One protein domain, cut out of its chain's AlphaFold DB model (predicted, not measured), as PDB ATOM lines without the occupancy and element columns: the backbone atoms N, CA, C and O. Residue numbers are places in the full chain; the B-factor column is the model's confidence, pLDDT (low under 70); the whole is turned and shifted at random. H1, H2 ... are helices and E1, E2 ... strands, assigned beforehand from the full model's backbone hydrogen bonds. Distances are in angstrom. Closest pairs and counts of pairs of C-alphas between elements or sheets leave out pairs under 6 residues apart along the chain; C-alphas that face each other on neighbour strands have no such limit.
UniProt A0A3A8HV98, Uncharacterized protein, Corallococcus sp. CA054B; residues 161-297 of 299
ATOM      1  N   CYS A 161      57.514 -19.559 -23.763       94.06
ATOM      2  CA  CYS A 161      56.403 -19.208 -24.624       94.06
ATOM      3  C   CYS A 161      55.939 -17.790 -24.274       94.06
ATOM      4  O   CYS A 161      55.664 -17.520 -23.101       94.06
ATOM      5  N   PRO A 162      55.815 -16.875 -25.251       94.44
ATOM      6  CA  PRO A 162      55.166 -15.595 -25.024       94.44
ATOM      7  C   PRO A 162      53.710 -15.815 -24.604       94.44
ATOM      8  O   PRO A 162      52.949 -16.522 -25.273       94.44
ATOM      9  N   VAL A 163      53.319 -15.216 -23.484       94.75
ATOM     10  CA  VAL A 163      51.955 -15.258 -22.953       94.75
ATOM     11  C   VAL A 163      51.394 -13.853 -22.938       94.75
ATOM     12  O   VAL A 163      51.959 -12.960 -22.311       94.75
ATOM     13  N   GLN A 164      50.278 -13.666 -23.633       94.56
ATOM     14  CA  GLN A 164      49.603 -12.383 -23.740       94.56
ATOM     15  C   GLN A 164      48.677 -12.183 -22.546       94.56
ATOM     16  O   GLN A 164      47.718 -12.938 -22.356       94.56
ATOM     17  N   ILE A 165      48.959 -11.145 -21.768       93.00
ATOM     18  CA  ILE A 165      48.146 -10.696 -20.644       93.00
ATOM     19  C   ILE A 165      47.418  -9.415 -21.050       93.00
ATOM     20  O   ILE A 165      48.041  -8.449 -21.491       93.00
ATOM     21  N   ASP A 166      46.095  -9.404 -20.915       91.19
ATOM     22  CA  ASP A 166      45.255  -8.233 -21.158       91.19
ATOM     23  C   ASP A 166      45.479  -7.182 -20.072       91.19
ATOM     24  O   ASP A 166      45.147  -7.387 -18.903       91.19
ATOM     25  N   MET A 167      46.010  -6.035 -20.478       91.88
ATOM     26  CA  MET A 167      46.247  -4.888 -19.608       91.88
ATOM     27  C   MET A 167      45.130  -3.845 -19.722       91.88
ATOM     28  O   MET A 167      45.081  -2.918 -18.918       91.88
ATOM     29  N   SER A 168      44.205  -3.996 -20.679       89.12
ATOM     30  CA  SER A 168      43.116  -3.041 -20.932       89.12
ATOM     31  C   SER A 168      42.261  -2.844 -19.678       89.12
ATOM     32  O   SER A 168      42.042  -1.715 -19.236       89.12
ATOM     33  N   ALA A 169      41.855  -3.955 -19.058       82.38
ATOM     34  CA  ALA A 169      41.137  -3.932 -17.791       82.38
ATOM     35  C   ALA A 169      42.069  -3.578 -16.633       82.38
ATOM     36  O   ALA A 169      41.803  -2.617 -15.920       82.38
ATOM     37  N   LEU A 170      43.181  -4.307 -16.484       87.12
ATOM     38  CA  LEU A 170      44.073  -4.216 -15.321       87.12
ATOM     39  C   LEU A 170      44.660  -2.812 -15.099       87.12
ATOM     40  O   LEU A 170      44.817  -2.391 -13.953       87.12
ATOM     41  N   THR A 171      44.977  -2.091 -16.175       88.06
ATOM     42  CA  THR A 171      45.622  -0.771 -16.104       88.06
ATOM     43  C   THR A 171      44.637   0.370 -16.333       88.06
ATOM     44  O   THR A 171      44.696   1.370 -15.622       88.06
ATOM     45  N   TYR A 172      43.723   0.239 -17.299       85.50
ATOM     46  CA  TYR A 172      42.908   1.368 -17.769       85.50
ATOM     47  C   TYR A 172      41.444   1.300 -17.341       85.50
ATOM     48  O   TYR A 172      40.673   2.198 -17.680       85.50
ATOM     49  N   GLY A 173      41.028   0.237 -16.646       76.06
ATOM     50  CA  GLY A 173      39.632   0.034 -16.260       76.06
ATOM     51  C   GLY A 173      38.678  -0.105 -17.451       76.06
ATOM     52  O   GLY A 173      37.462  -0.056 -17.265       76.06
ATOM     53  N   GLN A 174      39.196  -0.273 -18.675       71.44
ATOM     54  CA  GLN A 174      38.359  -0.569 -19.829       71.44
ATOM     55  C   GLN A 174      37.928  -2.034 -19.745       71.44
ATOM     56  O   GLN A 174      38.778  -2.897 -19.512       71.44
ATOM     57  N   PRO A 175      36.640  -2.359 -19.941       64.44
ATOM     58  CA  PRO A 175      36.227  -3.751 -19.999       64.44
ATOM     59  C   PRO A 175      37.055  -4.459 -21.074       64.44
ATOM     60  O   PRO A 175      37.165  -3.961 -22.198       64.44
ATOM     61  N   ALA A 176      37.658  -5.600 -20.717       60.28
ATOM     62  CA  ALA A 176      38.328  -6.457 -21.687       60.28
ATOM     63  C   ALA A 176      37.376  -6.641 -22.872       60.28
ATOM     64  O   ALA A 176      36.196  -6.931 -22.640       60.28
ATOM     65  N   ARG A 177      37.849  -6.427 -24.113       56.72
ATOM     66  CA  ARG A 177      37.016  -6.658 -25.305       56.72
ATOM     67  C   ARG A 177      36.394  -8.036 -25.127       56.72
ATOM     68  O   ARG A 177      37.132  -9.014 -25.006       56.72
ATOM     69  N   SER A 178      35.068  -8.045 -24.981       51.31
ATOM     70  CA  SER A 178      34.289  -9.153 -24.435       51.31
ATOM     71  C   SER A 178      34.841 -10.479 -24.934       51.31
ATOM     72  O   SER A 178      34.936 -10.684 -26.150       51.31
ATOM     73  N   THR A 179      35.195 -11.385 -24.016       56.09
ATOM     74  CA  THR A 179      35.283 -12.800 -24.395       56.09
ATOM     75  C   THR A 179      33.980 -13.102 -25.108       56.09
ATOM     76  O   THR A 179      32.930 -12.802 -24.550       56.09
ATOM     77  N   ARG A 180      34.041 -13.562 -26.362       57.84
ATOM     78  CA  ARG A 180      32.833 -13.756 -27.163       57.84
ATOM     79  C   ARG A 180      31.925 -14.719 -26.408       57.84
ATOM     80  O   ARG A 180      32.240 -15.899 -26.294       57.84
ATOM     81  N   THR A 181      30.847 -14.189 -25.856       62.38
ATOM     82  CA  THR A 181      29.830 -14.957 -25.158       62.38
ATOM     83  C   THR A 181      28.723 -15.327 -26.136       62.38
ATOM     84  O   THR A 181      28.514 -14.615 -27.120       62.38
ATOM     85  N   PRO A 182      27.982 -16.415 -25.873       63.22
ATOM     86  CA  PRO A 182      26.732 -16.702 -26.572       63.22
ATOM     87  C   PRO A 182      25.697 -15.571 -26.428       63.22
ATOM     88  O   PRO A 182      24.875 -15.367 -27.311       63.22
ATOM     89  N   LEU A 183      25.767 -14.803 -25.332       66.62
ATOM     90  CA  LEU A 183      24.915 -13.645 -25.068       66.62
ATOM     91  C   LEU A 183      25.560 -12.348 -25.569       66.62
ATOM     92  O   LEU A 183      26.606 -11.940 -25.057       66.62
ATOM     93  N   ASP A 184      24.910 -11.676 -26.517       67.06
ATOM     94  CA  ASP A 184      25.324 -10.355 -26.993       67.06
ATOM     95  C   ASP A 184      25.168  -9.288 -25.894       67.06
ATOM     96  O   ASP A 184      24.174  -9.241 -25.169       67.06
ATOM     97  N   GLY A 185      26.161  -8.403 -25.774       68.62
ATOM     98  CA  GLY A 185      26.140  -7.278 -24.829       68.62
ATOM     99  C   GLY A 185      26.452  -7.633 -23.369       68.62
ATOM    100  O   GLY A 185      26.488  -6.735 -22.528       68.62
ATOM    101  N   VAL A 186      26.717  -8.905 -23.055       74.31
ATOM    102  CA  VAL A 186      27.138  -9.343 -21.717       74.31
ATOM    103  C   VAL A 186      28.661  -9.356 -21.628       74.31
ATOM    104  O   VAL A 186      29.341  -9.992 -22.429       74.31
ATOM    105  N   VAL A 187      29.215  -8.671 -20.625       75.25
ATOM    106  CA  VAL A 187      30.658  -8.681 -20.346       75.25
ATOM    107  C   VAL A 187      30.918  -9.536 -19.114       75.25
ATOM    108  O   VAL A 187      30.502  -9.189 -18.011       75.25
ATOM    109  N   ILE A 188      31.623 -10.648 -19.314       82.06
ATOM    110  CA  ILE A 188      32.092 -11.529 -18.245       82.06
ATOM    111  C   ILE A 188      33.559 -11.232 -17.959       82.06
ATOM    112  O   ILE A 188      34.398 -11.246 -18.867       82.06
ATOM    113  N   ARG A 189      33.885 -11.016 -16.684       85.31
ATOM    114  CA  ARG A 189      35.274 -10.932 -16.239       85.31
ATOM    115  C   ARG A 189      35.889 -12.331 -16.265       85.31
ATOM    116  O   ARG A 189      35.322 -13.276 -15.721       85.31
ATOM    117  N   THR A 190      37.041 -12.451 -16.910       87.25
ATOM    118  CA  THR A 190      37.805 -13.698 -17.055       87.25
ATOM    119  C   THR A 190      39.243 -13.481 -16.608       87.25
ATOM    120  O   THR A 190      39.661 -12.339 -16.407       87.25
ATOM    121  N   LEU A 191      40.011 -14.567 -16.477       89.75
ATOM    122  CA  LEU A 191      41.466 -14.466 -16.353       89.75
ATOM    123  C   LEU A 191      42.042 -13.581 -17.471       89.75
ATOM    124  O   LEU A 191      41.627 -13.717 -18.626       89.75
ATOM    125  N   PRO A 192      43.033 -12.722 -17.174       89.62
ATOM    126  CA  PRO A 192      43.596 -11.806 -18.161       89.62
ATOM    127  C   PRO A 192      44.525 -12.504 -19.165       89.62
ATOM    128  O   PRO A 192      45.074 -11.840 -20.031       89.62
ATOM    129  N   VAL A 193      44.710 -13.825 -19.091       92.06
ATOM    130  CA  VAL A 193      45.453 -14.595 -20.098       92.06
ATOM    131  C   VAL A 193      44.601 -14.712 -21.364       92.06
ATOM    132  O   VAL A 193      43.511 -15.282 -21.334       92.06
ATOM    133  N   VAL A 194      45.085 -14.165 -22.482       89.81
ATOM    134  CA  VAL A 194      44.304 -14.083 -23.736       89.81
ATOM    135  C   VAL A 194      44.894 -14.868 -24.892       89.81
ATOM    136  O   VAL A 194      44.181 -15.177 -25.846       89.81
ATOM    137  N   GLY A 195      46.178 -15.198 -24.809       91.06
ATOM    138  CA  GLY A 195      46.898 -15.903 -25.855       91.06
ATOM    139  C   GLY A 195      48.177 -16.521 -25.316       91.06
ATOM    140  O   GLY A 195      48.818 -15.970 -24.423       91.06
ATOM    141  N   VAL A 196      48.537 -17.674 -25.870       94.12
ATOM    142  CA  VAL A 196      49.805 -18.353 -25.595       94.12
ATOM    143  C   VAL A 196      50.407 -18.766 -26.925       94.12
ATOM    144  O   VAL A 196      49.761 -19.460 -27.714       94.12
ATOM    145  N   PHE A 197      51.639 -18.343 -27.176       93.81
ATOM    146  CA  PHE A 197      52.318 -18.566 -28.444       93.81
ATOM    147  C   PHE A 197      53.361 -19.667 -28.280       93.81
ATOM    148  O   PHE A 197      54.428 -19.460 -27.713       93.81
ATOM    149  N   THR A 198      53.016 -20.871 -28.738       93.69
ATOM    150  CA  THR A 198      53.800 -22.086 -28.460       93.69
ATOM    151  C   THR A 198      54.827 -22.446 -29.525       93.69
ATOM    152  O   THR A 198      55.702 -23.262 -29.261       93.69
ATOM    153  N   ARG A 199      54.737 -21.852 -30.719       92.56
ATOM    154  CA  ARG A 199      55.695 -22.062 -31.815       92.56
ATOM    155  C   ARG A 199      56.850 -21.082 -31.680       92.56
ATOM    156  O   ARG A 199      56.903 -20.078 -32.384       92.56
ATOM    157  N   THR A 200      57.723 -21.336 -30.716       91.38
ATOM    158  CA  THR A 200      58.838 -20.440 -30.385       91.38
ATOM    159  C   THR A 200      59.936 -20.475 -31.447       91.38
ATOM    160  O   THR A 200      60.800 -19.606 -31.462       91.38
ATOM    161  N   GLU A 201      59.935 -21.477 -32.326       91.06
ATOM    162  CA  GLU A 201      60.869 -21.673 -33.436       91.06
ATOM    163  C   GLU A 201      60.650 -20.807 -34.659       91.06
ATOM    164  O   GLU A 201      61.529 -20.742 -35.514       91.06
ATOM    165  N   LEU A 202      59.527 -20.104 -34.716       93.06
ATOM    166  CA  LEU A 202      59.231 -19.182 -35.795       93.06
ATOM    167  C   LEU A 202      59.175 -17.752 -35.250       93.06
ATOM    168  O   LEU A 202      58.703 -17.549 -34.128       93.06
ATOM    169  N   PRO A 203      59.605 -16.752 -36.039       94.38
ATOM    170  CA  PRO A 203      59.291 -15.364 -35.746       94.38
ATOM    171  C   PRO A 203      57.781 -15.192 -35.612       94.38
ATOM    172  O   PRO A 203      57.006 -15.677 -36.442       94.38
ATOM    173  N   MET A 204      57.365 -14.495 -34.567       94.38
ATOM    174  CA  MET A 204      55.961 -14.283 -34.259       94.38
ATOM    175  C   MET A 204      55.598 -12.818 -34.501       94.38
ATOM    176  O   MET A 204      56.182 -11.955 -33.852       94.38
ATOM    177  N   PRO A 205      54.606 -12.505 -35.347       94.94
ATOM    178  CA  PRO A 205      54.089 -11.145 -35.444       94.94
ATOM    179  C   PRO A 205      53.551 -10.670 -34.094       94.94
ATOM    180  O   PRO A 205      52.781 -11.388 -33.448       94.94
ATOM    181  N   LEU A 206      53.932  -9.465 -33.672       94.00
ATOM    182  CA  LEU A 206      53.377  -8.867 -32.466       94.00
ATOM    183  C   LEU A 206      51.869  -8.631 -32.652       94.00
ATOM    184  O   LEU A 206      51.456  -7.997 -33.627       94.00
ATOM    185  N   PRO A 207      51.015  -9.130 -31.737       92.31
ATOM    186  CA  PRO A 207      49.594  -8.833 -31.785       92.31
ATOM    187  C   PRO A 207      49.343  -7.320 -31.692       92.31
ATOM    188  O   PRO A 207      50.057  -6.620 -30.971       92.31
ATOM    189  N   PRO A 208      48.297  -6.792 -32.348       87.69
ATOM    190  CA  PRO A 208      47.963  -5.375 -32.253       87.69
ATOM    191  C   PRO A 208      47.761  -4.921 -30.801       87.69
ATOM    192  O   PRO A 208      46.976  -5.514 -30.057       87.69
ATOM    193  N   GLY A 209      48.461  -3.856 -30.402       88.12
ATOM    194  CA  GLY A 209      48.413  -3.328 -29.035       88.12
ATOM    195  C   GLY A 209      49.126  -4.200 -27.992       88.12
ATOM    196  O   GLY A 209      48.942  -3.975 -26.795       88.12
ATOM    197  N   ALA A 210      49.903  -5.202 -28.412       93.38
ATOM    198  CA  ALA A 210      50.818  -5.916 -27.535       93.38
ATOM    199  C   ALA A 210      52.151  -5.172 -27.418       93.38
ATOM    200  O   ALA A 210      52.737  -4.767 -28.419       93.38
ATOM    201  N   VAL A 211      52.629  -5.040 -26.187       94.19
ATOM    202  CA  VAL A 211      53.972  -4.555 -25.856       94.19
ATOM    203  C   VAL A 211      54.755  -5.648 -25.132       94.19
ATOM    204  O   VAL A 211      54.180  -6.665 -24.732       94.19
ATOM    205  N   LEU A 212      56.066  -5.471 -24.972       93.69
ATOM    206  CA  LEU A 212      56.944  -6.479 -24.367       93.69
ATOM    207  C   LEU A 212      57.494  -6.053 -22.995       93.69
ATOM    208  O   LEU A 212      58.048  -6.877 -22.268       93.69
ATOM    209  N   SER A 213      57.286  -4.795 -22.608       90.12
ATOM    210  CA  SER A 213      57.549  -4.244 -21.281       90.12
ATOM    211  C   SER A 213      56.354  -3.420 -20.777       90.12
ATOM    212  O   SER A 213      55.608  -2.809 -21.541       90.12
ATOM    213  N   PHE A 214      56.190  -3.369 -19.452       88.19
ATOM    214  CA  PHE A 214      55.211  -2.499 -18.794       88.19
ATOM    215  C   PHE A 214      55.466  -1.014 -19.055       88.19
ATOM    216  O   PHE A 214      54.509  -0.251 -19.132       88.19
ATOM    217  N   ASN A 215      56.727  -0.609 -19.217       89.00
ATOM    218  CA  ASN A 215      57.109   0.783 -19.464       89.00
ATOM    219  C   ASN A 215      56.753   1.262 -20.879       89.00
ATOM    220  O   ASN A 215      56.865   2.447 -21.178       89.00
ATOM    221  N   GLU A 216      56.317   0.351 -21.747       92.62
ATOM    222  CA  GLU A 216      55.838   0.662 -23.095       92.62
ATOM    223  C   GLU A 216      54.317   0.789 -23.173       92.62
ATOM    224  O   GLU A 216      53.778   1.165 -24.216       92.62
ATOM    225  N   LEU A 217      53.605   0.448 -22.097       91.38
ATOM    226  CA  LEU A 217      52.166   0.638 -22.048       91.38
ATOM    227  C   LEU A 217      51.851   2.138 -22.182       91.38
ATOM    228  O   LEU A 217      52.509   2.960 -21.544       91.38
ATOM    229  N   PRO A 218      50.849   2.519 -22.992       90.56
ATOM    230  CA  PRO A 218      50.522   3.925 -23.181       90.56
ATOM    231  C   PRO A 218      50.031   4.557 -21.874       90.56
ATOM    232  O   PRO A 218      49.339   3.910 -21.091       90.56
ATOM    233  N   ASP A 219      50.288   5.846 -21.662       89.81
ATOM    234  CA  ASP A 219      49.803   6.555 -20.464       89.81
ATOM    235  C   ASP A 219      48.267   6.551 -20.360       89.81
ATOM    236  O   ASP A 219      47.692   6.534 -19.272       89.81
ATOM    237  N   ALA A 220      47.589   6.544 -21.510       89.31
ATOM    238  CA  ALA A 220      46.143   6.441 -21.614       89.31
ATOM    239  C   ALA A 220      45.750   5.570 -22.811       89.31
ATOM    240  O   ALA A 220      46.346   5.655 -23.886       89.31
ATOM    241  N   LEU A 221      44.703   4.766 -22.637       88.44
ATOM    242  CA  LEU A 221      44.145   3.937 -23.698       88.44
ATOM    243  C   LEU A 221      42.895   4.604 -24.274       88.44
ATOM    244  O   LEU A 221      41.933   4.859 -23.547       88.44
ATOM    245  N   SER A 222      42.886   4.873 -25.582       87.19
ATOM    246  CA  SER A 222      41.693   5.397 -26.259       87.19
ATOM    247  C   SER A 222      40.535   4.394 -26.182       87.19
ATOM    248  O   SER A 222      40.777   3.182 -26.217       87.19
ATOM    249  N   PRO A 223      39.271   4.854 -26.102       81.56
ATOM    250  CA  PRO A 223      38.120   3.961 -26.037       81.56
ATOM    251  C   PRO A 223      38.091   2.965 -27.196       81.56
ATOM    252  O   PRO A 223      38.238   3.335 -28.362       81.56
ATOM    253  N   GLY A 224      37.894   1.691 -26.866       77.81
ATOM    254  CA  GLY A 224      37.792   0.619 -27.847       77.81
ATOM    255  C   GLY A 224      39.135   0.076 -28.326       77.81
ATOM    256  O   GLY A 224      39.127  -0.950 -28.997       77.81
ATOM    257  N   LEU A 225      40.278   0.674 -27.984       84.69
ATOM    258  CA  LEU A 225      41.581   0.038 -28.199       84.69
ATOM    259  C   LEU A 225      41.848  -1.033 -27.134       84.69
ATOM    260  O   LEU A 225      41.198  -1.070 -26.094       84.69
ATOM    261  N   SER A 226      42.787  -1.930 -27.416       87.31
ATOM    262  CA  SER A 226      43.261  -2.937 -26.468       87.31
ATOM    263  C   SER A 226      44.735  -2.712 -26.175       87.31
ATOM    264  O   SER A 226      45.498  -2.384 -27.083       87.31
ATOM    265  N   ALA A 227      45.120  -2.934 -24.924       91.75
ATOM    266  CA  ALA A 227      46.505  -2.966 -24.491       91.75
ATOM    267  C   ALA A 227      46.795  -4.332 -23.875       91.75
ATOM    268  O   ALA A 227      46.020  -4.841 -23.064       91.75
ATOM    269  N   SER A 228      47.915  -4.932 -24.250       93.75
ATOM    270  CA  SER A 228      48.356  -6.201 -23.683       93.75
ATOM    271  C   SER A 228      49.864  -6.232 -23.549       93.75
ATOM    272  O   SER A 228      50.562  -5.506 -24.249       93.75
ATOM    273  N   ILE A 229      50.358  -7.082 -22.662       93.62
ATOM    274  CA  ILE A 229      51.784  -7.356 -22.536       93.62
ATOM    275  C   ILE A 229      52.048  -8.818 -22.877       93.62
ATOM    276  O   ILE A 229      51.284  -9.694 -22.470       93.62
ATOM    277  N   LEU A 230      53.108  -9.091 -23.631       94.31
ATOM    278  CA  LEU A 230      53.606 -10.447 -23.832       94.31
ATOM    279  C   LEU A 230      54.736 -10.719 -22.851       94.31
ATOM    280  O   LEU A 230      55.775 -10.065 -22.877       94.31
ATOM    281  N   ILE A 231      54.537 -11.722 -22.009       91.94
ATOM    282  CA  ILE A 231      55.511 -12.138 -21.009       91.94
ATOM    283  C   ILE A 231      56.040 -13.516 -21.412       91.94
ATOM    284  O   ILE A 231      55.238 -14.443 -21.546       91.94
ATOM    285  N   PRO A 232      57.360 -13.708 -21.574       92.06
ATOM    286  CA  PRO A 232      57.927 -15.040 -21.746       92.06
ATOM    287  C   PRO A 232      57.705 -15.861 -20.469       92.06
ATOM    288  O   PRO A 232      58.245 -15.517 -19.420       92.06
ATOM    289  N   LEU A 233      56.912 -16.934 -20.537       93.25
ATOM    290  CA  LEU A 233      56.620 -17.862 -19.434       93.25
ATOM    291  C   LEU A 233      56.947 -19.311 -19.845       93.25
ATOM    292  O   LEU A 233      57.011 -19.593 -21.039       93.25
ATOM    293  N   PRO A 234      57.149 -20.255 -18.906       93.94
ATOM    294  CA  PRO A 234      57.476 -21.636 -19.249       93.94
ATOM    295  C   PRO A 234      56.398 -22.285 -20.124       93.94
ATOM    296  O   PRO A 234      55.225 -22.347 -19.748       93.94
ATOM    297  N   CYS A 235      56.802 -22.838 -21.265       93.75
ATOM    298  CA  CYS A 235      55.914 -23.524 -22.202       93.75
ATOM    299  C   CYS A 235      55.211 -24.739 -21.580       93.75
ATOM    300  O   CYS A 235      54.118 -25.104 -22.009       93.75
ATOM    301  N   SER A 236      55.780 -25.333 -20.524       95.12
ATOM    302  CA  SER A 236      55.147 -26.415 -19.757       95.12
ATOM    303  C   SER A 236      53.802 -26.018 -19.137       95.12
ATOM    304  O   SER A 236      53.002 -26.889 -18.815       95.12
ATOM    305  N   MET A 237      53.542 -24.716 -18.976       94.56
ATOM    306  CA  MET A 237      52.296 -24.170 -18.432       94.56
ATOM    307  C   MET A 237      51.307 -23.724 -19.522       94.56
ATOM    308  O   MET A 237      50.222 -23.262 -19.195       94.56
ATOM    309  N   ALA A 238      51.629 -23.863 -20.815       90.06
ATOM    310  CA  ALA A 238      50.879 -23.245 -21.920       90.06
ATOM    311  C   ALA A 238      49.380 -23.612 -22.007       90.06
ATOM    312  O   ALA A 238      48.603 -22.915 -22.662       90.06
ATOM    313  N   GLN A 239      48.972 -24.717 -21.380       90.38
ATOM    314  CA  GLN A 239      47.584 -25.190 -21.365       90.38
ATOM    315  C   GLN A 239      46.815 -24.817 -20.090       90.38
ATOM    316  O   GLN A 239      45.610 -25.047 -20.035       90.38
ATOM    317  N   ASP A 240      47.474 -24.218 -19.099       93.88
ATOM    318  CA  ASP A 240      46.890 -23.876 -17.803       93.88
ATOM    319  C   ASP A 240      46.929 -22.359 -17.578       93.88
ATOM    320  O   ASP A 240      47.882 -21.802 -17.026       93.88
ATOM    321  N   ASP A 241      45.860 -21.680 -17.998       92.38
ATOM    322  CA  ASP A 241      45.726 -20.227 -17.872       92.38
ATOM    323  C   ASP A 241      45.806 -19.762 -16.401       92.38
ATOM    324  O   ASP A 241      46.264 -18.649 -16.133       92.38
ATOM    325  N   ARG A 242      45.406 -20.601 -15.430       93.38
ATOM    326  CA  ARG A 242      45.486 -20.273 -13.994       93.38
ATOM    327  C   ARG A 242      46.932 -20.305 -13.517       93.38
ATOM    328  O   ARG A 242      47.376 -19.362 -12.861       93.38
ATOM    329  N   ALA A 243      47.680 -21.346 -13.882       94.44
ATOM    330  CA  ALA A 243      49.103 -21.439 -13.574       94.44
ATOM    331  C   ALA A 243      49.903 -20.314 -14.247       94.44
ATOM    332  O   ALA A 243      50.732 -19.681 -13.593       94.44
ATOM    333  N   LEU A 244      49.611 -20.011 -15.517       94.56
ATOM    334  CA  LEU A 244      50.226 -18.896 -16.242       94.56
ATOM    335  C   LEU A 244      49.954 -17.557 -15.565       94.56
ATOM    336  O   LEU A 244      50.875 -16.763 -15.383       94.56
ATOM    337  N   TRP A 245      48.711 -17.313 -15.152       92.88
ATOM    338  CA  TRP A 245      48.363 -16.086 -14.448       92.88
ATOM    339  C   TRP A 245      49.062 -15.971 -13.090       92.88
ATOM    340  O   TRP A 245      49.594 -14.915 -12.745       92.88
ATOM    341  N   ALA A 246      49.106 -17.056 -12.316       92.75
ATOM    342  CA  ALA A 246      49.843 -17.089 -11.058       92.75
ATOM    343  C   ALA A 246      51.340 -16.809 -11.267       92.75
ATOM    344  O   ALA A 246      51.946 -16.059 -10.503       92.75
ATOM    345  N   GLU A 247      51.941 -17.375 -12.312       94.12
ATOM    346  CA  GLU A 247      53.352 -17.176 -12.630       94.12
ATOM    347  C   GLU A 247      53.651 -15.753 -13.130       94.12
ATOM    348  O   GLU A 247      54.638 -15.151 -12.703       94.12
ATOM    349  N   ALA A 248      52.776 -15.170 -13.956       92.06
ATOM    350  CA  ALA A 248      52.891 -13.781 -14.400       92.06
ATOM    351  C   ALA A 248      52.938 -12.809 -13.209       92.06
ATOM    352  O   ALA A 248      53.794 -11.925 -13.156       92.06
ATOM    353  N   ARG A 249      52.075 -13.007 -12.206       91.00
ATOM    354  CA  ARG A 249      52.025 -12.157 -11.006       91.00
ATOM    355  C   ARG A 249      53.257 -12.271 -10.116       91.00
ATOM    356  O   ARG A 249      53.694 -11.269  -9.560       91.00
ATOM    357  N   LYS A 250      53.874 -13.453 -10.026       89.88
ATOM    358  CA  LYS A 250      55.156 -13.603  -9.312       89.88
ATOM    359  C   LYS A 250      56.269 -12.785  -9.962       89.88
ATOM    360  O   LYS A 250      57.107 -12.233  -9.256       89.88
ATOM    361  N   ARG A 251      56.287 -12.727 -11.296       83.75
ATOM    362  CA  ARG A 251      57.290 -11.972 -12.063       83.75
ATOM    363  C   ARG A 251      57.042 -10.470 -12.002       83.75
ATOM    364  O   ARG A 251      57.995  -9.699 -12.017       83.75
ATOM    365  N   PHE A 252      55.778 -10.067 -11.873       83.88
ATOM    366  CA  PHE A 252      55.367  -8.668 -11.827       83.88
ATOM    367  C   PHE A 252      54.414  -8.418 -10.653       83.88
ATOM    368  O   PHE A 252      53.195  -8.437 -10.837       83.88
ATOM    369  N   PRO A 253      54.947  -8.124  -9.451       74.50
ATOM    370  CA  PRO A 253      54.140  -7.963  -8.238       74.50
ATOM    371  C   PRO A 253      53.031  -6.903  -8.344       74.50
ATOM    372  O   PRO A 253      52.004  -7.010  -7.681       74.50
ATOM    373  N   GLY A 254      53.193  -5.894  -9.211       83.19
ATOM    374  CA  GLY A 254      52.168  -4.870  -9.454       83.19
ATOM    375  C   GLY A 254      50.878  -5.398 -10.101       83.19
ATOM    376  O   GLY A 254      49.839  -4.741 -10.006       83.19
ATOM    377  N   LEU A 255      50.916  -6.584 -10.723       87.69
ATOM    378  CA  LEU A 255      49.740  -7.210 -11.330       87.69
ATOM    379  C   LEU A 255      48.712  -7.669 -10.290       87.69
ATOM    380  O   LEU A 255      47.518  -7.599 -10.568       87.69
ATOM    381  N   ASP A 256      49.145  -8.089  -9.098       86.25
ATOM    382  CA  ASP A 256      48.232  -8.476  -8.013       86.25
ATOM    383  C   ASP A 256      47.359  -7.297  -7.565       86.25
ATOM    384  O   ASP A 256      46.139  -7.416  -7.440       86.25
ATOM    385  N   ASP A 257      47.979  -6.133  -7.357       85.25
ATOM    386  CA  ASP A 257      47.268  -4.909  -6.985       85.25
ATOM    387  C   ASP A 257      46.328  -4.444  -8.096       85.25
ATOM    388  O   ASP A 257      45.182  -4.082  -7.828       85.25
ATOM    389  N   ALA A 258      46.794  -4.474  -9.347       86.00
ATOM    390  CA  ALA A 258      45.988  -4.109 -10.506       86.00
ATOM    391  C   ALA A 258      44.742  -4.994 -10.633       86.00
ATOM    392  O   ALA A 258      43.634  -4.482 -10.783       86.00
ATOM    393  N   ALA A 259      44.914  -6.307 -10.488       85.94
ATOM    394  CA  ALA A 259      43.828  -7.270 -10.547       85.94
ATOM    395  C   ALA A 259      42.792  -7.032  -9.437       85.94
ATOM    396  O   ALA A 259      41.596  -6.936  -9.718       85.94
ATOM    397  N   ARG A 260      43.239  -6.832  -8.190       84.25
ATOM    398  CA  ARG A 260      42.333  -6.517  -7.073       84.25
ATOM    399  C   ARG A 260      41.540  -5.231  -7.299       84.25
ATOM    400  O   ARG A 260      40.345  -5.209  -7.026       84.25
ATOM    401  N   ARG A 261      42.170  -4.171  -7.827       82.38
ATOM    402  CA  ARG A 261      41.491  -2.888  -8.097       82.38
ATOM    403  C   ARG A 261      40.331  -3.011  -9.084       82.38
ATOM    404  O   ARG A 261      39.392  -2.231  -8.999       82.38
ATOM    405  N   VAL A 262      40.391  -3.976  -9.999       79.38
ATOM    406  CA  VAL A 262      39.331  -4.224 -10.990       79.38
ATOM    407  C   VAL A 262      38.387  -5.363 -10.585       79.38
ATOM    408  O   VAL A 262      37.609  -5.859 -11.402       79.38
ATOM    409  N   GLY A 263      38.456  -5.787  -9.318       79.56
ATOM    410  CA  GLY A 263      37.598  -6.820  -8.742       79.56
ATOM    411  C   GLY A 263      37.889  -8.230  -9.255       79.56
ATOM    412  O   GLY A 263      37.028  -9.099  -9.142       79.56
ATOM    413  N   TYR A 264      39.057  -8.470  -9.861       83.12
ATOM    414  CA  TYR A 264      39.456  -9.813 -10.272       83.12
ATOM    415  C   TYR A 264      39.666 -10.715  -9.048       83.12
ATOM    416  O   TYR A 264      40.265 -10.305  -8.050       83.12
ATOM    417  N   THR A 265      39.230 -11.970  -9.155       82.56
ATOM    418  CA  THR A 265      39.416 -12.996  -8.122       82.56
ATOM    419  C   THR A 265      39.944 -14.298  -8.719       82.56
ATOM    420  O   THR A 265      39.677 -14.612  -9.875       82.56
ATOM    421  N   GLU A 266      40.622 -15.121  -7.911       81.12
ATOM    422  CA  GLU A 266      41.090 -16.457  -8.335       81.12
ATOM    423  C   GLU A 266      39.948 -17.380  -8.799       81.12
ATOM    424  O   GLU A 266      40.182 -18.350  -9.520       81.12
ATOM    425  N   ALA A 267      38.710 -17.090  -8.383       84.06
ATOM    426  CA  ALA A 267      37.517 -17.829  -8.774       84.06
ATOM    427  C   ALA A 267      36.991 -17.435 -10.163       84.06
ATOM    428  O   ALA A 267      36.134 -18.140 -10.700       84.06
ATOM    429  N   ASP A 268      37.485 -16.342 -10.757       88.12
ATOM    430  CA  ASP A 268      37.069 -15.949 -12.098       88.12
ATOM    431  C   ASP A 268      37.440 -17.049 -13.114       88.12
ATOM    432  O   ASP A 268      38.484 -17.711 -12.990       88.12
ATOM    433  N   PRO A 269      36.577 -17.292 -14.114       90.88
ATOM    434  CA  PRO A 269      36.810 -18.339 -15.093       90.88
ATOM    435  C   PRO A 269      37.856 -17.941 -16.134       90.88
ATOM    436  O   PRO A 269      38.125 -16.763 -16.386       90.88
ATOM    437  N   THR A 270      38.429 -18.940 -16.792       90.00
ATOM    438  CA  THR A 270      39.251 -18.737 -17.990       90.00
ATOM    439  C   THR A 270      38.369 -18.362 -19.183       90.00
ATOM    440  O   THR A 270      37.165 -18.634 -19.212       90.00
ATOM    441  N   ARG A 271      38.965 -17.776 -20.228       86.12
ATOM    442  CA  ARG A 271      38.233 -17.512 -21.480       86.12
ATOM    443  C   ARG A 271      37.739 -18.798 -22.138       86.12
ATOM    444  O   ARG A 271      36.647 -18.808 -22.700       86.12
ATOM    445  N   ARG A 272      38.519 -19.881 -22.044       86.50
ATOM    446  CA  ARG A 272      38.138 -21.204 -22.566       86.50
ATOM    447  C   ARG A 272      36.941 -21.782 -21.815       86.50
ATOM    448  O   ARG A 272      36.047 -22.324 -22.450       86.50
ATOM    449  N   GLU A 273      36.906 -21.630 -20.490       90.56
ATOM    450  CA  GLU A 273      35.765 -22.042 -19.667       90.56
ATOM    451  C   GLU A 273      34.502 -21.278 -20.076       90.56
ATOM    452  O   GLU A 273      33.490 -21.911 -20.347       90.56
ATOM    453  N   VAL A 274      34.563 -19.945 -20.204       88.88
ATOM    454  CA  VAL A 274      33.406 -19.130 -20.633       88.88
ATOM    455  C   VAL A 274      32.948 -19.480 -22.048       88.88
ATOM    456  O   VAL A 274      31.750 -19.589 -22.285       88.88
ATOM    457  N   ALA A 275      33.873 -19.701 -22.983       85.62
ATOM    458  CA  ALA A 275      33.535 -20.082 -24.356       85.62
ATOM    459  C   ALA A 275      32.851 -21.460 -24.458       85.62
ATOM    460  O   ALA A 275      32.178 -21.731 -25.450       85.62
ATOM    461  N   ALA A 276      33.029 -22.323 -23.455       88.69
ATOM    462  CA  ALA A 276      32.394 -23.636 -23.374       88.69
ATOM    463  C   ALA A 276      31.064 -23.633 -22.593       88.69
ATOM    464  O   ALA A 276      30.405 -24.670 -22.528       88.69
ATOM    465  N   MET A 277      30.676 -22.509 -21.978       90.81
ATOM    466  CA  MET A 277      29.419 -22.381 -21.233       90.81
ATOM    467  C   MET A 277      28.226 -22.153 -22.168       90.81
ATOM    468  O   MET A 277      28.342 -21.509 -23.210       90.81
ATOM    469  N   ASP A 278      27.057 -22.640 -21.753       90.31
ATOM    470  CA  ASP A 278      25.777 -22.276 -22.360       90.31
ATOM    471  C   ASP A 278      25.291 -20.889 -21.893       90.31
ATOM    472  O   ASP A 278      25.849 -20.269 -20.981       90.31
ATOM    473  N   GLU A 279      24.243 -20.377 -22.544       88.38
ATOM    474  CA  GLU A 279      23.670 -19.057 -22.248       88.38
ATOM    475  C   GLU A 279      23.202 -18.923 -20.792       88.38
ATOM    476  O   GLU A 279      23.461 -17.898 -20.159       88.38
ATOM    477  N   GLU A 280      22.548 -19.951 -20.243       90.19
ATOM    478  CA  GLU A 280      22.045 -19.935 -18.866       90.19
ATOM    479  C   GLU A 280      23.201 -19.769 -17.874       90.19
ATOM    480  O   GLU A 280      23.160 -18.911 -16.986       90.19
ATOM    481  N   ARG A 281      24.281 -20.530 -18.068       90.56
ATOM    482  CA  ARG A 281      25.451 -20.478 -17.198       90.56
ATOM    483  C   ARG A 281      26.200 -19.155 -17.307       90.56
ATOM    484  O   ARG A 281      26.634 -18.630 -16.278       90.56
ATOM    485  N   VAL A 282      26.326 -18.598 -18.512       88.62
ATOM    486  CA  VAL A 282      26.927 -17.271 -18.725       88.62
ATOM    487  C   VAL A 282      26.100 -16.184 -18.037       88.62
ATOM    488  O   VAL A 282      26.665 -15.308 -17.382       88.62
ATOM    489  N   PHE A 283      24.769 -16.246 -18.125       88.19
ATOM    490  CA  PHE A 283      23.898 -15.262 -17.485       88.19
ATOM    491  C   PHE A 283      23.964 -15.318 -15.954       88.19
ATOM    492  O   PHE A 283      24.032 -14.279 -15.295       88.19
ATOM    493  N   GLU A 284      23.995 -16.517 -15.370       90.44
ATOM    494  CA  GLU A 284      24.164 -16.676 -13.921       90.44
ATOM    495  C   GLU A 284      25.521 -16.154 -13.441       90.44
ATOM    496  O   GLU A 284      25.596 -15.454 -12.428       90.44
ATOM    497  N   LEU A 285      26.588 -16.412 -14.198       89.00
ATOM    498  CA  LEU A 285      27.908 -15.867 -13.902       89.00
ATOM    499  C   LEU A 285      27.921 -14.331 -13.962       89.00
ATOM    500  O   LEU A 285      28.461 -13.690 -13.060       89.00
ATOM    501  N   PHE A 286      27.281 -13.737 -14.972       87.06
ATOM    502  CA  PHE A 286      27.134 -12.284 -15.081       87.06
ATOM    503  C   PHE A 286      26.446 -11.686 -13.845       87.06
ATOM    504  O   PHE A 286      26.954 -10.728 -13.257       87.06
ATOM    505  N   LYS A 287      25.328 -12.276 -13.396       87.69
ATOM    506  CA  LYS A 287      24.629 -11.830 -12.178       87.69
ATOM    507  C   LYS A 287      25.514 -11.930 -10.941       87.69
ATOM    508  O   LYS A 287      25.524 -11.009 -10.125       87.69
ATOM    509  N   GLN A 288      26.243 -13.036 -10.789       86.06
ATOM    510  CA  GLN A 288      27.135 -13.255  -9.649       86.06
ATOM    511  C   GLN A 288      28.258 -12.216  -9.606       86.06
ATOM    512  O   GLN A 288      28.498 -11.622  -8.554       86.06
ATOM    513  N   GLN A 289      28.898 -11.943 -10.746       84.12
ATOM    514  CA  GLN A 289      29.955 -10.936 -10.842       84.12
ATOM    515  C   GLN A 289      29.421  -9.512 -10.617       84.12
ATOM    516  O   GLN A 289      30.052  -8.735  -9.901       84.12
ATOM    517  N   GLY A 290      28.234  -9.184 -11.141       77.50
ATOM    518  CA  GLY A 290      27.578  -7.897 -10.888       77.50
ATOM    519  C   GLY A 290      27.196  -7.691  -9.417       77.50
ATOM    520  O   GLY A 290      27.416  -6.616  -8.858       77.50
ATOM    521  N   ALA A 291      26.684  -8.732  -8.753       69.44
ATOM    522  CA  ALA A 291      26.343  -8.686  -7.331       69.44
ATOM    523  C   ALA A 291      27.581  -8.580  -6.421       69.44
ATOM    524  O   ALA A 291      27.504  -7.949  -5.367       69.44
ATOM    525  N   ALA A 292      28.708  -9.183  -6.811       62.16
ATOM    526  CA  ALA A 292      29.977  -9.049  -6.098       62.16
ATOM    527  C   ALA A 292      30.528  -7.616  -6.194       62.16
ATOM    528  O   ALA A 292      30.846  -7.019  -5.167       62.16
ATOM    529  N   LEU A 293      30.523  -7.020  -7.393       61.75
ATOM    530  CA  LEU A 293      30.989  -5.645  -7.612       61.75
ATOM    531  C   LEU A 293      30.187  -4.619  -6.790       61.75
ATOM    532  O   LEU A 293      30.755  -3.705  -6.192       61.75
ATOM    533  N   ALA A 294      28.868  -4.804  -6.693       59.97
ATOM    534  CA  ALA A 294      27.996  -3.943  -5.893       59.97
ATOM    535  C   ALA A 294      28.256  -4.025  -4.375       59.97
ATOM    536  O   ALA A 294      27.870  -3.119  -3.644       59.97
ATOM    537  N   ARG A 295      28.896  -5.097  -3.881       58.47
ATOM    538  CA  ARG A 295      29.278  -5.236  -2.462       58.47
ATOM    539  C   ARG A 295      30.640  -4.624  -2.148       58.47
ATOM    540  O   ARG A 295      30.877  -4.252  -1.005       58.47
ATOM    541  N   GLU A 296      31.522  -4.545  -3.139       53.06
ATOM    542  CA  GLU A 296      32.896  -4.045  -2.989       53.06
ATOM    543  C   GLU A 296      33.020  -2.533  -3.241       53.06
ATOM    544  O   GLU A 296      34.040  -1.934  -2.907       53.06
ATOM    545  N   THR A 297      31.967  -1.896  -3.764       43.03
ATOM    546  CA  THR A 297      31.910  -0.443  -3.981       43.03
ATOM    547  C   THR A 297      31.073   0.205  -2.865       43.03
ATOM    548  O   THR A 297      29.867  -0.046  -2.818       43.03
TER     549      THR A 297
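This is residues 161 to 297 of the 299 residues of an uncharacterized protein of Corallococcus sp. CA054B (UniProt A0A3A8HV98). A small three-stranded sheet is covered on one face by helix H2, which crosses its strands; H1 and H3 meet beyond one end of that unit, and the long helix H5 stands at the far end of the domain, away from the sheet, with short H4 before it. Long loops make up much of the rest. The 137 printed residues hold three named strands and five named helices in the order E1 H1 E2 E3 H2 H3 H4 H5, and the sheet, order E2 E1 E3, is antiparallel. The class is mixed, helices and strands, though under half of the residues are in named elements. The whole is compact, with a radius of gyration of the C-alphas of 14.9 A and spans of 42 by 32 by 27 A.

Inner strand E1, residues 161 to 166, is antiparallel to edge strand E3, residues 228 to 234; N 163 and O 231 are 2.8 A apart, within hydrogen-bond range. On its other side is edge strand E2, residues 193 to 196, also antiparallel, with N 164 and O 195 at 2.8 A. Residues 210 to 211 pair with residues 228 to 229 of E3, parallel. H2, residues 241 to 251, is on one face of the sheet, making two layers, a helix layer over a strand layer. Its height over the sheet is 8.6 A, and on the local plane it runs across the strands, at 89 degrees to E1. The closest C-alphas of H2 and E3 are those of Leu 244 and Leu 233, 7.2 A apart. H3, residues 254 to 261, and H2 only just touch, only at the corner, with 3 pairs of C-alphas within 8 A, closest at Arg 249 and Leu 255, 5.5 A. H1, residues 167 to 172, only grazes the sheet and touches H3, closest at the C-alphas of Leu 170 and Ala 258, 5.2 A. H4, residues 271 to 275, and H5, residues 279 to 296, are close but not clearly touching; H5 is apart from H2 and H3. Every O i to N i+4 pair is within hydrogen-bond range in H1, H2, H3 and H4; in H5, 13 of 14 are.

E1 begins at C-alpha 161, (56.403, -19.208, -24.624), and measures 16.0 A. E3 is 18.5 A long, H2 15.3 A and H3 10.9 A. H5 measures 26.1 A, from C-alpha 279 at (23.670, -19.057, -22.248) to C-alpha 296 at (32.896, -4.045, -2.989).

The C-alphas farthest apart, of Glu 201 and Arg 295, are 47.2 A apart. The printed part has no cut. The links H1 to E2 and E2 to E3 are long, 20 and 31 residues. The pLDDT is under 70 at residues 175 to 185 and 291 to 297.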